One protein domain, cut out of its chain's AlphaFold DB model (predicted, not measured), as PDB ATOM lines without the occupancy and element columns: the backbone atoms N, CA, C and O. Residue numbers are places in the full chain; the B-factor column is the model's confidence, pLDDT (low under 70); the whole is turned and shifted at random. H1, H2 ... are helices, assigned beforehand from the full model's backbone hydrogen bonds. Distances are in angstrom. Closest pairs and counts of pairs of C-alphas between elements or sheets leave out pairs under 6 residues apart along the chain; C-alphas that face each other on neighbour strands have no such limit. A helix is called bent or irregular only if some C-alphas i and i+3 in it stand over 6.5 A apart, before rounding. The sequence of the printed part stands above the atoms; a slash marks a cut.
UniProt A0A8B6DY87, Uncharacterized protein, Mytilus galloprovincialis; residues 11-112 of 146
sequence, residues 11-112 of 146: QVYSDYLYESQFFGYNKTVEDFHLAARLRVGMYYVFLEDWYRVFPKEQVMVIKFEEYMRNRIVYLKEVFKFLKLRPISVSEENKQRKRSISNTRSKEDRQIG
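What this domain is: This is residues 11 to 112 of the 146 residues of an uncharacterized protein of Mytilus galloprovincialis (UniProt A0A8B6DY87). The printed part is an open, winding string of short helices with little packing: a small cluster of H5, H6 and H7, in which H6 packs on H7, and a long arm, residues 11 to 46, that sticks out from it with H1, H2, H3 and part of H4. A second arm, residues 101 to 112 with H8, sticks out as well. The printed part has 102 residues with eight named helices, H1 to H8 in order, and no named strand; the class is all helix. It is only just loose, close to extended, with a radius of gyration of the C-alphas of 19.0 A, and its outline is flat, spanning 56 by 43 by 22 A.

Where its parts are: H1, residues 11 to 20, begins at C-alpha 11 (29.935, 110.712, 117.098) and is 14.5 A long. H2, residues 27 to 36, is 15.7 A long and is neither bent nor irregular, but only just: C-alphas 28 and 31 are 6.1 A apart. H3, residues 38 to 41, is followed by H4, residues 43 to 53, 16.0 A long. H5 is residues 64 to 69; H6, residues 71 to 81, is 15.2 A long and begins at C-alpha 71 (48.829, 98.374, 98.046). H7, residues 89 to 97, is 12.6 A long. H8, residues 106 to 110, ends at C-alpha 110 (38.953, 76.278, 111.232).

How they stand to each other: H1 and H2 are apart. H2 and H3 meet only through their link, and so do H3 and H4. H4 is apart from H5. H5 and H6 are close but not clearly touching, their closest C-alphas, those of Tyr 67 and Tyr 74, being 6.0 A apart; they run opposite ways at a steep tilt of 57 degrees. H6 and H7 touch, with the C-alphas of Ile 72 and Glu 92 closest at 6.7 A, and run opposite ways at a steep tilt of 48 degrees. H8 is apart from H7. In H1, H5, H6, H7 and H8 every O i to N i+4 pair is within hydrogen-bond range; in H4 it is 6 of 7, in H2 2 of 6, with 1 of 7 O i to N i+3 pairs, and H3 is too short for an O i to N i+4 pair.

The domain as a whole: The two C-alphas farthest apart, those of Asn 26 and Val 89, are 56.2 A apart. The printed part has no cut, and no link between its helices is long. The mean pLDDT of the printed part is 78.6; residues 11 to 36 are under 70.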
ATOM      1  N   GLN A  11      31.221 110.355 116.520       39.06
ATOM      2  CA  GLN A  11      29.935 110.712 117.098       39.06
ATOM      3  C   GLN A  11      28.784 110.555 116.092       39.06
ATOM      4  O   GLN A  11      27.791 109.907 116.399       39.06
ATOM      5  N   VAL A  12      28.972 110.972 114.835       44.75
ATOM      6  CA  VAL A  12      27.914 110.920 113.802       44.75
ATOM      7  C   VAL A  12      27.519 109.478 113.455       44.75
ATOM      8  O   VAL A  12      26.353 109.174 113.217       44.75
ATOM      9  N   TYR A  13      28.490 108.560 113.457       43.00
ATOM     10  CA  TYR A  13      28.238 107.136 113.212       43.00
ATOM     11  C   TYR A  13      27.520 106.455 114.385       43.00
ATOM     12  O   TYR A  13      26.732 105.534 114.171       43.00
ATOM     13  N   SER A  14      27.789 106.903 115.616       44.03
ATOM     14  CA  SER A  14      27.086 106.442 116.815       44.03
ATOM     15  C   SER A  14      25.637 106.929 116.821       44.03
ATOM     16  O   SER A  14      24.734 106.145 117.101       44.03
ATOM     17  N   ASP A  15      25.410 108.185 116.437       42.41
ATOM     18  CA  ASP A  15      24.086 108.811 116.440       42.41
ATOM     19  C   ASP A  15      23.151 108.180 115.393       42.41
ATOM     20  O   ASP A  15      21.999 107.876 115.697       42.41
ATOM     21  N   TYR A  16      23.663 107.830 114.205       49.91
ATOM     22  CA  TYR A  16      22.900 107.073 113.197       49.91
ATOM     23  C   TYR A  16      22.473 105.675 113.677       49.91
ATOM     24  O   TYR A  16      21.377 105.203 113.361       49.91
ATOM     25  N   LEU A  17      23.332 104.984 114.435       46.38
ATOM     26  CA  LEU A  17      22.978 103.689 115.025       46.38
ATOM     27  C   LEU A  17      21.947 103.859 116.148       46.38
ATOM     28  O   LEU A  17      21.051 103.023 116.273       46.38
ATOM     29  N   TYR A  18      22.034 104.955 116.901       49.28
ATOM     30  CA  TYR A  18      21.116 105.292 117.984       49.28
ATOM     31  C   TYR A  18      19.705 105.626 117.475       49.28
ATOM     32  O   TYR A  18      18.723 105.092 117.988       49.28
ATOM     33  N   GLU A  19      19.579 106.420 116.408       43.19
ATOM     34  CA  GLU A  19      18.276 106.735 115.800       43.19
ATOM     35  C   GLU A  19      17.608 105.501 115.179       43.19
ATOM     36  O   GLU A  19      16.387 105.339 115.260       43.19
ATOM     37  N   SER A  20      18.395 104.569 114.632       47.78
ATOM     38  CA  SER A  20      17.855 103.325 114.071       47.78
ATOM     39  C   SER A  20      17.253 102.379 115.122       47.78
ATOM     40  O   SER A  20      16.368 101.594 114.788       47.78
ATOM     41  N   GLN A  21      17.672 102.484 116.391       46.50
ATOM     42  CA  GLN A  21      17.101 101.728 117.515       46.50
ATOM     43  C   GLN A  21      15.764 102.299 118.019       46.50
ATOM     44  O   GLN A  21      15.060 101.622 118.769       46.50
ATOM     45  N   PHE A  22      15.392 103.522 117.624       38.62
ATOM     46  CA  PHE A  22      14.219 104.218 118.168       38.62
ATOM     47  C   PHE A  22      12.901 103.893 117.438       38.62
ATOM     48  O   PHE A  22      11.818 104.133 117.974       38.62
ATOM     49  N   PHE A  23      12.955 103.286 116.248       39.81
ATOM     50  CA  PHE A  23      11.761 102.794 115.554       39.81
ATOM     51  C   PHE A  23      11.457 101.353 115.977       39.81
ATOM     52  O   PHE A  23      11.934 100.393 115.377       39.81
ATOM     53  N   GLY A  24      10.656 101.212 117.038       43.00
ATOM     54  CA  GLY A  24      10.243  99.931 117.608       43.00
ATOM     55  C   GLY A  24       9.578  98.993 116.594       43.00
ATOM     56  O   GLY A  24       8.390  99.110 116.307       43.00
ATOM     57  N   TYR A  25      10.342  98.014 116.110       37.72
ATOM     58  CA  TYR A  25       9.855  96.843 115.386       37.72
ATOM     59  C   TYR A  25      10.226  95.567 116.160       37.72
ATOM     60  O   TYR A  25      11.275  95.485 116.790       37.72
ATOM     61  N   ASN A  26       9.320  94.584 116.153       38.53
ATOM     62  CA  ASN A  26       9.355  93.362 116.969       38.53
ATOM     63  C   ASN A  26      10.724  92.642 117.015       38.53
ATOM     64  O   ASN A  26      11.243  92.190 115.992       38.53
ATOM     65  N   LYS A  27      11.213  92.426 118.244       45.78
ATOM     66  CA  LYS A  27      12.495  91.802 118.644       45.78
ATOM     67  C   LYS A  27      12.859  90.457 117.991       45.78
ATOM     68  O   LYS A  27      14.024  90.089 117.979       45.78
ATOM     69  N   THR A  28      11.909  89.696 117.454       44.34
ATOM     70  CA  THR A  28      12.143  88.318 116.976       44.34
ATOM     71  C   THR A  28      12.843  88.219 115.619       44.34
ATOM     72  O   THR A  28      13.495  87.218 115.339       44.34
ATOM     73  N   VAL A  29      12.731  89.240 114.768       47.28
ATOM     74  CA  VAL A  29      13.391  89.277 113.446       47.28
ATOM     75  C   VAL A  29      14.798  89.889 113.549       47.28
ATOM     76  O   VAL A  29      15.675  89.614 112.728       47.28
ATOM     77  N   GLU A  30      15.045  90.669 114.601       46.19
ATOM     78  CA  GLU A  30      16.318  91.337 114.864       46.19
ATOM     79  C   GLU A  30      17.457  90.356 115.163       46.19
ATOM     80  O   GLU A  30      18.545  90.521 114.612       46.19
ATOM     81  N   ASP A  31      17.209  89.283 115.920       45.56
ATOM     82  CA  ASP A  31      18.253  88.321 116.312       45.56
ATOM     83  C   ASP A  31      18.936  87.645 115.108       45.56
ATOM     84  O   ASP A  31      20.150  87.422 115.106       45.56
ATOM     85  N   PHE A  32      18.198  87.398 114.019       42.31
ATOM     86  CA  PHE A  32      18.761  86.822 112.791       42.31
ATOM     87  C   PHE A  32      19.488  87.866 111.923       42.31
ATOM     88  O   PHE A  32      20.493  87.559 111.273       42.31
ATOM     89  N   HIS A  33      19.021  89.120 111.920       42.97
ATOM     90  CA  HIS A  33      19.674  90.216 111.196       42.97
ATOM     91  C   HIS A  33      20.937  90.735 111.901       42.97
ATOM     92  O   HIS A  33      21.883  91.151 111.221       42.97
ATOM     93  N   LEU A  34      20.989  90.662 113.233       48.97
ATOM     94  CA  LEU A  34      22.145  91.033 114.050       48.97
ATOM     95  C   LEU A  34      23.321  90.064 113.867       48.97
ATOM     96  O   LEU A  34      24.469  90.514 113.861       48.97
ATOM     97  N   ALA A  35      23.053  88.772 113.642       56.38
ATOM     98  CA  ALA A  35      24.095  87.753 113.488       56.38
ATOM     99  C   ALA A  35      24.933  87.925 112.206       56.38
ATOM    100  O   ALA A  35      26.151  87.757 112.237       56.38
ATOM    101  N   ALA A  36      24.306  88.287 111.079       63.38
ATOM    102  CA  ALA A  36      24.990  88.380 109.780       63.38
ATOM    103  C   ALA A  36      25.247  89.817 109.289       63.38
ATOM    104  O   ALA A  36      26.036  90.007 108.363       63.38
ATOM    105  N   ARG A  37      24.585  90.832 109.871       78.06
ATOM    106  CA  ARG A  37      24.741  92.266 109.538       78.06
ATOM    107  C   ARG A  37      24.702  92.578 108.032       78.06
ATOM    108  O   ARG A  37      25.394  93.482 107.564       78.06
ATOM    109  N   LEU A  38      23.864  91.867 107.270       83.94
ATOM    110  CA  LEU A  38      23.811  91.963 105.800       83.94
ATOM    111  C   LEU A  38      23.578  93.393 105.289       83.94
ATOM    112  O   LEU A  38      24.064  93.768 104.225       83.94
ATOM    113  N   ARG A  39      22.889  94.221 106.081       85.31
ATOM    114  CA  ARG A  39      22.625  95.626 105.751       85.31
ATOM    115  C   ARG A  39      23.905  96.420 105.478       85.31
ATOM    116  O   ARG A  39      23.921  97.245 104.575       85.31
ATOM    117  N   VAL A  40      24.993  96.123 106.191       85.94
ATOM    118  CA  VAL A  40      26.284  96.818 106.044       85.94
ATOM    119  C   VAL A  40      26.919  96.557 104.672       85.94
ATOM    120  O   VAL A  40      27.703  97.369 104.193       85.94
ATOM    121  N   GLY A  41      26.575  95.446 104.013       87.69
ATOM    122  CA  GLY A  41      27.050  95.124 102.666       87.69
ATOM    123  C   GLY A  41      26.317  95.862 101.541       87.69
ATOM    124  O   GLY A  41      26.746  95.792 100.394       87.69
ATOM    125  N   MET A  42      25.226  96.578 101.835       91.75
ATOM    126  CA  MET A  42      24.419  97.284 100.831       91.75
ATOM    127  C   MET A  42      25.013  98.663 100.498       91.75
ATOM    128  O   MET A  42      24.367  99.691 100.690       91.75
ATOM    129  N   TYR A  43      26.253  98.700  99.999       93.69
ATOM    130  CA  TYR A  43      27.032  99.943  99.854       93.69
ATOM    131  C   TYR A  43      26.353 101.035  99.032       93.69
ATOM    132  O   TYR A  43      26.535 102.209  99.338       93.69
ATOM    133  N   TYR A  44      25.561 100.663  98.022       94.81
ATOM    134  CA  TYR A  44      24.805 101.623  97.220       94.81
ATOM    135  C   TYR A  44      23.923 102.539  98.077       94.81
ATOM    136  O   TYR A  44      23.909 103.735  97.824       94.81
ATOM    137  N   VAL A  45      23.239 101.996  99.092       93.44
ATOM    138  CA  VAL A  45      22.305 102.765  99.933       93.44
ATOM    139  C   VAL A  45      23.044 103.907 100.625       93.44
ATOM    140  O   VAL A  45      22.662 105.063 100.501       93.44
ATOM    141  N   PHE A  46      24.164 103.591 101.274       94.19
ATOM    142  CA  PHE A  46      24.960 104.590 101.981       94.19
ATOM    143  C   PHE A  46      25.635 105.564 101.017       94.19
ATOM    144  O   PHE A  46      25.611 106.769 101.235       94.19
ATOM    145  N   LEU A  47      26.232 105.058  99.935       94.94
ATOM    146  CA  LEU A  47      26.969 105.904  99.003       94.94
ATOM    147  C   LEU A  47      26.050 106.868  98.237       94.94
ATOM    148  O   LEU A  47      26.458 107.985  97.933       94.94
ATOM    149  N   GLU A  48      24.816 106.456  97.941       95.19
ATOM    150  CA  GLU A  48      23.815 107.336  97.344       95.19
ATOM    151  C   GLU A  48      23.496 108.517  98.265       95.19
ATOM    152  O   GLU A  48      23.545 109.659  97.812       95.19
ATOM    153  N   ASP A  49      23.240 108.266  99.552       94.31
ATOM    154  CA  ASP A  49      22.977 109.333 100.523       94.31
ATOM    155  C   ASP A  49      24.184 110.266 100.675       94.31
ATOM    156  O   ASP A  49      24.038 111.487 100.729       94.31
ATOM    157  N   TRP A  50      25.394 109.711 100.645       95.75
ATOM    158  CA  TRP A  50      26.625 110.494 100.683       95.75
ATOM    159  C   TRP A  50      26.763 111.412  99.471       95.75
ATOM    160  O   TRP A  50      27.126 112.574  99.636       95.75
ATOM    161  N   TYR A  51      26.422 110.940  98.270       95.19
ATOM    162  CA  TYR A  51      26.453 111.755  97.054       95.19
ATOM    163  C   TYR A  51      25.354 112.815  96.963       95.19
ATOM    164  O   TYR A  51      25.449 113.707  96.122       95.19
ATOM    165  N   ARG A  52      24.334 112.772  97.830       94.69
ATOM    166  CA  ARG A  52      23.379 113.884  97.966       94.69
ATOM    167  C   ARG A  52      23.976 115.079  98.708       94.69
ATOM    168  O   ARG A  52      23.517 116.197  98.505       94.69
ATOM    169  N   VAL A  53      24.974 114.839  99.558       96.75
ATOM    170  CA  VAL A  53      25.595 115.863 100.415       96.75
ATOM    171  C   VAL A  53      26.977 116.267  99.901       96.75
ATOM    172  O   VAL A  53      27.316 117.448  99.904       96.75
ATOM    173  N   PHE A  54      27.772 115.303  99.435       94.88
ATOM    174  CA  PHE A  54      29.137 115.510  98.966       94.88
ATOM    175  C   PHE A  54      29.252 115.271  97.453       94.88
ATOM    176  O   PHE A  54      28.811 114.229  96.963       94.88
ATOM    177  N   PRO A  55      29.909 116.174  96.704       94.50
ATOM    178  CA  PRO A  55      30.311 115.928  95.324       94.50
ATOM    179  C   PRO A  55      31.099 114.623  95.171       94.50
ATOM    180  O   PRO A  55      31.880 114.240  96.051       94.50
ATOM    181  N   LYS A  56      30.945 113.954  94.022       92.56
ATOM    182  CA  LYS A  56      31.583 112.654  93.766       92.56
ATOM    183  C   LYS A  56      33.106 112.725  93.856       92.56
ATOM    184  O   LYS A  56      33.741 111.784  94.320       92.56
ATOM    185  N   GLU A  57      33.684 113.858  93.477       94.12
ATOM    186  CA  GLU A  57      35.122 114.126  93.485       94.12
ATOM    187  C   GLU A  57      35.703 114.206  94.904       94.12
ATOM    188  O   GLU A  57      36.920 114.135  95.063       94.12
ATOM    189  N   GLN A  58      34.858 114.350  95.931       95.69
ATOM    190  CA  GLN A  58      35.257 114.378  97.341       95.69
ATOM    191  C   GLN A  58      35.131 113.018  98.035       95.69
ATOM    192  O   GLN A  58      35.451 112.912  99.219       95.69
ATOM    193  N   VAL A  59      34.724 111.963  97.321       95.50
ATOM    194  CA  VAL A  59      34.608 110.609  97.877       95.50
ATOM    195  C   VAL A  59      35.362 109.618  96.995       95.50
ATOM    196  O   VAL A  59      34.994 109.358  95.852       95.50
ATOM    197  N   MET A  60      36.404 109.005  97.552       95.81
ATOM    198  CA  MET A  60      37.175 107.964  96.876       95.81
ATOM    199  C   MET A  60      36.693 106.575  97.310       95.81
ATOM    200  O   MET A  60      36.774 106.224  98.486       95.81
ATOM    201  N   VAL A  61      36.243 105.756  96.356       95.00
ATOM    202  CA  VAL A  61      35.822 104.369  96.615       95.00
ATOM    203  C   VAL A  61      36.905 103.395  96.162       95.00
ATOM    204  O   VAL A  61      37.195 103.274  94.975       95.00
ATOM    205  N   ILE A  62      37.481 102.652  97.110       93.38
ATOM    206  CA  ILE A  62      38.566 101.699  96.848       93.38
ATOM    207  C   ILE A  62      38.067 100.270  97.029       93.38
ATOM    208  O   ILE A  62      37.561  99.890  98.087       93.38
ATOM    209  N   LYS A  63      38.271  99.439  96.003       89.94
ATOM    210  CA  LYS A  63      37.987  98.007  96.075       89.94
ATOM    211  C   LYS A  63      39.103  97.295  96.838       89.94
ATOM    212  O   LYS A  63      40.268  97.322  96.440       89.94
ATOM    213  N   PHE A  64      38.744  96.645  97.941       88.69
ATOM    214  CA  PHE A  64      39.709  96.042  98.859       88.69
ATOM    215  C   PHE A  64      40.555  94.946  98.196       88.69
ATOM    216  O   PHE A  64      41.754  94.863  98.449       88.69
ATOM    217  N   GLU A  65      39.970  94.134  97.313       88.88
ATOM    218  CA  GLU A  65      40.692  93.070  96.608       88.88
ATOM    219  C   GLU A  65      41.777  93.632  95.684       88.88
ATOM    220  O   GLU A  65      42.853  93.049  95.561       88.88
ATOM    221  N   GLU A  66      41.522  94.773  95.044       89.56
ATOM    222  CA  GLU A  66      42.511  95.441  94.194       89.56
ATOM    223  C   GLU A  66      43.588  96.122  95.042       89.56
ATOM    224  O   GLU A  66      44.783  95.969  94.771       89.56
ATOM    225  N   TYR A  67      43.174  96.779  96.132       90.38
ATOM    226  CA  TYR A  67      44.083  97.355  97.119       90.38
ATOM    227  C   TYR A  67      45.058  96.311  97.671       90.38
ATOM    228  O   TYR A  67      46.260  96.559  97.718       90.38
ATOM    229  N   MET A  68      44.579  95.120  98.035       88.00
ATOM    230  CA  MET A  68      45.430  94.043  98.548       88.00
ATOM    231  C   MET A  68      46.448  93.542  97.518       88.00
ATOM    232  O   MET A  68      47.574  93.227  97.902       88.00
ATOM    233  N   ARG A  69      46.099  93.518  96.223       89.19
ATOM    234  CA  ARG A  69      47.035  93.137  95.150       89.19
ATOM    235  C   ARG A  69      48.117  94.195  94.931       89.19
ATOM    236  O   ARG A  69      49.278  93.841  94.767       89.19
ATOM    237  N   ASN A  70      47.756  95.481  94.976       89.44
ATOM    238  CA  ASN A  70      48.638  96.592  94.598       89.44
ATOM    239  C   ASN A  70      48.661  97.737  95.632       89.44
ATOM    240  O   ASN A  70      48.483  98.906  95.287       89.44
ATOM    241  N   ARG A  71      48.935  97.425  96.909       90.00
ATOM    242  CA  ARG A  71      48.829  98.374  98.046       90.00
ATOM    243  C   ARG A  71      49.522  99.723  97.825       90.00
ATOM    244  O   ARG A  71      48.988 100.755  98.211       90.00
ATOM    245  N   ILE A  72      50.715  99.720  97.228       93.00
ATOM    246  CA  ILE A  72      51.510 100.943  97.025       93.00
ATOM    247  C   ILE A  72      50.907 101.851  95.953       93.00
ATOM    248  O   ILE A  72      50.959 103.067  96.101       93.00
ATOM    249  N   VAL A  73      50.313 101.278  94.902       93.69
ATOM    250  CA  VAL A  73      49.672 102.051  93.827       93.69
ATOM    251  C   VAL A  73      48.475 102.810  94.393       93.69
ATOM    252  O   VAL A  73      48.446 104.034  94.339       93.69
ATOM    253  N   TYR A  74      47.571 102.103  95.067       94.06
ATOM    254  CA  TYR A  74      46.411 102.719  95.711       94.06
ATOM    255  C   TYR A  74      46.793 103.708  96.817       94.06
ATOM    256  O   TYR A  74      46.127 104.722  96.984       94.06
ATOM    257  N   LEU A  75      47.883 103.477  97.560       93.94
ATOM    258  CA  LEU A  75      48.356 104.455  98.546       93.94
ATOM    259  C   LEU A  75      48.786 105.774  97.886       93.94
ATOM    260  O   LEU A  75      48.496 106.845  98.415       93.94
ATOM    261  N   LYS A  76      49.441 105.711  96.720       95.00
ATOM    262  CA  LYS A  76      49.779 106.905  95.929       95.00
ATOM    263  C   LYS A  76      48.527 107.619  95.431       95.00
ATOM    264  O   LYS A  76      48.475 108.844  95.484       95.00
ATOM    265  N   GLU A  77      47.524 106.869  94.982       95.62
ATOM    266  CA  GLU A  77      46.235 107.431  94.571       95.62
ATOM    267  C   GLU A  77      45.531 108.137  95.734       95.62
ATOM    268  O   GLU A  77      45.084 109.267  95.562       95.62
ATOM    269  N   VAL A  78      45.523 107.538  96.930       95.75
ATOM    270  CA  VAL A  78      44.990 108.165  98.151       95.75
ATOM    271  C   VAL A  78      45.745 109.452  98.484       95.75
ATOM    272  O   VAL A  78      45.125 110.471  98.769       95.75
ATOM    273  N   PHE A  79      47.079 109.444  98.411       96.38
ATOM    274  CA  PHE A  79      47.887 110.643  98.660       96.38
ATOM    275  C   PHE A  79      47.554 111.761  97.667       96.38
ATOM    276  O   PHE A  79      47.384 112.910  98.070       96.38
ATOM    277  N   LYS A  80      47.407 111.419  96.382       96.56
ATOM    278  CA  LYS A  80      46.999 112.362  95.336       96.56
ATOM    279  C   LYS A  80      45.591 112.907  95.586       96.56
ATOM    280  O   LYS A  80      45.388 114.113  95.489       96.56
ATOM    281  N   PHE A  81      44.641 112.036  95.920       96.44
ATOM    282  CA  PHE A  81      43.257 112.400  96.220       96.44
ATOM    283  C   PHE A  81      43.168 113.380  97.400       96.44
ATOM    284  O   PHE A  81      42.514 114.414  97.301       96.44
ATOM    285  N   LEU A  82      43.921 113.114  98.470       96.75
ATOM    286  CA  LEU A  82      44.025 113.982  99.648       96.75
ATOM    287  C   LEU A  82      44.915 115.221  99.432       96.75
ATOM    288  O   LEU A  82      45.111 115.997 100.365       96.75
ATOM    289  N   LYS A  83      45.468 115.413  98.225       96.31
ATOM    290  CA  LYS A  83      46.384 116.513  97.873       96.31
ATOM    291  C   LYS A  83      47.612 116.598  98.796       96.31
ATOM    292  O   LYS A  83      48.084 117.682  99.127       96.31
ATOM    293  N   LEU A  84      48.135 115.444  99.208       95.56
ATOM    294  CA  LEU A  84      49.344 115.334 100.023       95.56
ATOM    295  C   LEU A  84      50.608 115.347  99.154       95.56
ATOM    296  O   LEU A  84      50.564 115.117  97.942       95.56
ATOM    297  N   ARG A  85      51.768 115.553  99.794       96.00
ATOM    298  CA  ARG A  85      53.066 115.357  99.132       96.00
ATOM    299  C   ARG A  85      53.192 113.917  98.612       96.00
ATOM    300  O   ARG A  85      52.672 113.014  99.263       96.00
ATOM    301  N   PRO A  86      53.939 113.659  97.526       94.19
ATOM    302  CA  PRO A  86      54.231 112.296  97.096       94.19
ATOM    303  C   PRO A  86      54.887 111.463  98.206       94.19
ATOM    304  O   PRO A  86      55.658 111.973  99.031       94.19
ATOM    305  N   ILE A  87      54.590 110.164  98.209       92.81
ATOM    306  CA  ILE A  87      55.238 109.208  99.107       92.81
ATOM    307  C   ILE A  87      56.707 109.032  98.700       92.81
ATOM    308  O   ILE A  87      57.021 108.882  97.520       92.81
ATOM    309  N   SER A  88      57.618 109.079  99.670       93.38
ATOM    310  CA  SER A  88      59.042 108.858  99.411       93.38
ATOM    311  C   SER A  88      59.352 107.372  99.215       93.38
ATOM    312  O   SER A  88      58.657 106.497  99.735       93.38
ATOM    313  N   VAL A  89      60.465 107.068  98.540       92.44
ATOM    314  CA  VAL A  89      60.930 105.684  98.325       92.44
ATOM    315  C   VAL A  89      61.118 104.932  99.652       92.44
ATOM    316  O   VAL A  89      60.779 103.753  99.760       92.44
ATOM    317  N   SER A  90      61.611 105.611 100.692       92.12
ATOM    318  CA  SER A  90      61.774 105.023 102.028       92.12
ATOM    319  C   SER A  90      60.427 104.642 102.662       92.12
ATOM    320  O   SER A  90      60.270 103.538 103.192       92.12
ATOM    321  N   GLU A  91      59.419 105.513 102.546       91.62
ATOM    322  CA  GLU A  91      58.061 105.255 103.041       91.62
ATOM    323  C   GLU A  91      57.373 104.122 102.270       91.62
ATOM    324  O   GLU A  91      56.753 103.253 102.889       91.62
ATOM    325  N   GLU A  92      57.540 104.069 100.944       92.56
ATOM    326  CA  GLU A  92      57.061 102.946 100.131       92.56
ATOM    327  C   GLU A  92      57.673 101.623 100.595       92.56
ATOM    328  O   GLU A  92      56.955 100.645 100.814       92.56
ATOM    329  N   ASN A  93      58.992 101.591 100.797       91.75
ATOM    330  CA  ASN A  93      59.703 100.399 101.254       91.75
ATOM    331  C   ASN A  93      59.231  99.948 102.641       91.75
ATOM    332  O   ASN A  93      59.032  98.752 102.869       91.75
ATOM    333  N   LYS A  94      58.995 100.892 103.558       91.12
ATOM    334  CA  LYS A  94      58.427 100.597 104.878       91.12
ATOM    335  C   LYS A  94      57.026  99.999 104.755       91.12
ATOM    336  O   LYS A  94      56.733  99.003 105.413       91.12
ATOM    337  N   GLN A  95      56.182 100.554 103.888       88.31
ATOM    338  CA  GLN A  95      54.822 100.062 103.683       88.31
ATOM    339  C   GLN A  95      54.791  98.675 103.027       88.31
ATOM    340  O   GLN A  95      53.972  97.841 103.409       88.31
ATOM    341  N   ARG A  96      55.709  98.380 102.095       88.19
ATOM    342  CA  ARG A  96      55.843  97.038 101.496       88.19
ATOM    343  C   ARG A  96      56.149  95.970 102.543       88.19
ATOM    344  O   ARG A  96      55.586  94.882 102.469       88.19
ATOM    345  N   LYS A  97      56.989  96.302 103.528       87.88
ATOM    346  CA  LYS A  97      57.391  95.402 104.622       87.88
ATOM    347  C   LYS A  97      56.321  95.226 105.707       87.88
ATOM    348  O   LYS A  97      56.467  94.345 106.547       87.88
ATOM    349  N   ARG A  98      55.255  96.037 105.722       86.06
ATOM    350  CA  ARG A  98      54.191  95.902 106.728       86.06
ATOM    351  C   ARG A  98      53.348  94.650 106.493       86.06
ATOM    352  O   ARG A  98      52.802  94.440 105.398       86.06
ATOM    353  N   SER A  99      53.193  93.875 107.565       83.31
ATOM    354  CA  SER A  99      52.261  92.754 107.647       83.31
ATOM    355  C   SER A  99      50.810  93.228 107.540       83.31
ATOM    356  O   SER A  99      50.486  94.396 107.770       83.31
ATOM    357  N   ILE A 100      49.933  92.317 107.127       81.44
ATOM    358  CA  ILE A 100      48.492  92.562 107.055       81.44
ATOM    359  C   ILE A 100      47.922  92.375 108.462       81.44
ATOM    360  O   ILE A 100      48.120  91.328 109.075       81.44
ATOM    361  N   SER A 101      47.233  93.392 108.973       78.06
ATOM    362  CA  SER A 101      46.447  93.311 110.207       78.06
ATOM    363  C   SER A 101      45.021  92.829 109.913       78.06
ATOM    364  O   SER A 101      44.610  92.754 108.756       78.06
ATOM    365  N   ASN A 102      44.255  92.495 110.957       77.44
ATOM    366  CA  ASN A 102      42.864  92.020 110.851       77.44
ATOM    367  C   ASN A 102      42.700  90.748 110.003       77.44
ATOM    368  O   ASN A 102      41.677  90.530 109.354       77.44
ATOM    369  N   THR A 103      43.717  89.887 109.994       78.19
ATOM    370  CA  THR A 103      43.579  88.544 109.430       78.19
ATOM    371  C   THR A 103      42.715  87.695 110.353       78.19
ATOM    372  O   THR A 103      42.872  87.796 111.569       78.19
ATOM    373  N   ARG A 104      41.881  86.809 109.787       74.69
ATOM    374  CA  ARG A 104      41.099  85.813 110.545       74.69
ATOM    375  C   ARG A 104      41.958  85.133 111.615       74.69
ATOM    376  O   ARG A 104      43.098  84.745 111.305       74.69
ATOM    377  N   SER A 105      41.391  84.969 112.813       80.12
ATOM    378  CA  SER A 105      41.997  84.207 113.912       80.12
ATOM    379  C   SER A 105      42.230  82.746 113.498       80.12
ATOM    380  O   SER A 105      41.774  82.303 112.436       80.12
ATOM    381  N   LYS A 106      42.985  81.981 114.293       81.25
ATOM    382  CA  LYS A 106      43.204  80.556 113.986       81.25
ATOM    383  C   LYS A 106      41.895  79.777 114.099       81.25
ATOM    384  O   LYS A 106      41.646  78.877 113.303       81.25
ATOM    385  N   GLU A 107      41.066  80.157 115.055       78.50
ATOM    386  CA  GLU A 107      39.759  79.594 115.360       78.50
ATOM    387  C   GLU A 107      38.797  79.872 114.200       78.50
ATOM    388  O   GLU A 107      38.197  78.946 113.658       78.50
ATOM    389  N   ASP A 108      38.763  81.113 113.704       74.25
ATOM    390  CA  ASP A 108      37.921  81.482 112.565       74.25
ATOM    391  C   ASP A 108      38.294  80.699 111.312       74.25
ATOM    392  O   ASP A 108      37.417  80.329 110.540       74.25
ATOM    393  N   ARG A 109      39.589  80.465 111.062       77.94
ATOM    394  CA  ARG A 109      40.048  79.713 109.881       77.94
ATOM    395  C   ARG A 109      39.568  78.262 109.899       77.94
ATOM    396  O   ARG A 109      39.308  77.723 108.828       77.94
ATOM    397  N   GLN A 110      39.413  77.662 111.079       78.81
ATOM    398  CA  GLN A 110      38.953  76.278 111.232       78.81
ATOM    399  C   GLN A 110      37.468  76.092 110.901       78.81
ATOM    400  O   GLN A 110      37.080  74.998 110.507       78.81
ATOM    401  N   ILE A 111      36.657  77.156 110.971       81.69
ATOM    402  CA  ILE A 111      35.245  77.142 110.537       81.69
ATOM    403  C   ILE A 111      35.127  76.763 109.047       81.69
ATOM    404  O   ILE A 111      34.105  76.241 108.607       81.69
ATOM    405  N   GLY A 112      36.189  76.995 108.269       81.94
ATOM    406  CA  GLY A 112      36.236  76.673 106.851       81.94
ATOM    407  C   GLY A 112      35.538  77.718 105.984       81.94
ATOM    408  O   GLY A 112      35.398  78.890 106.360       81.94
TER     409      GLY A 112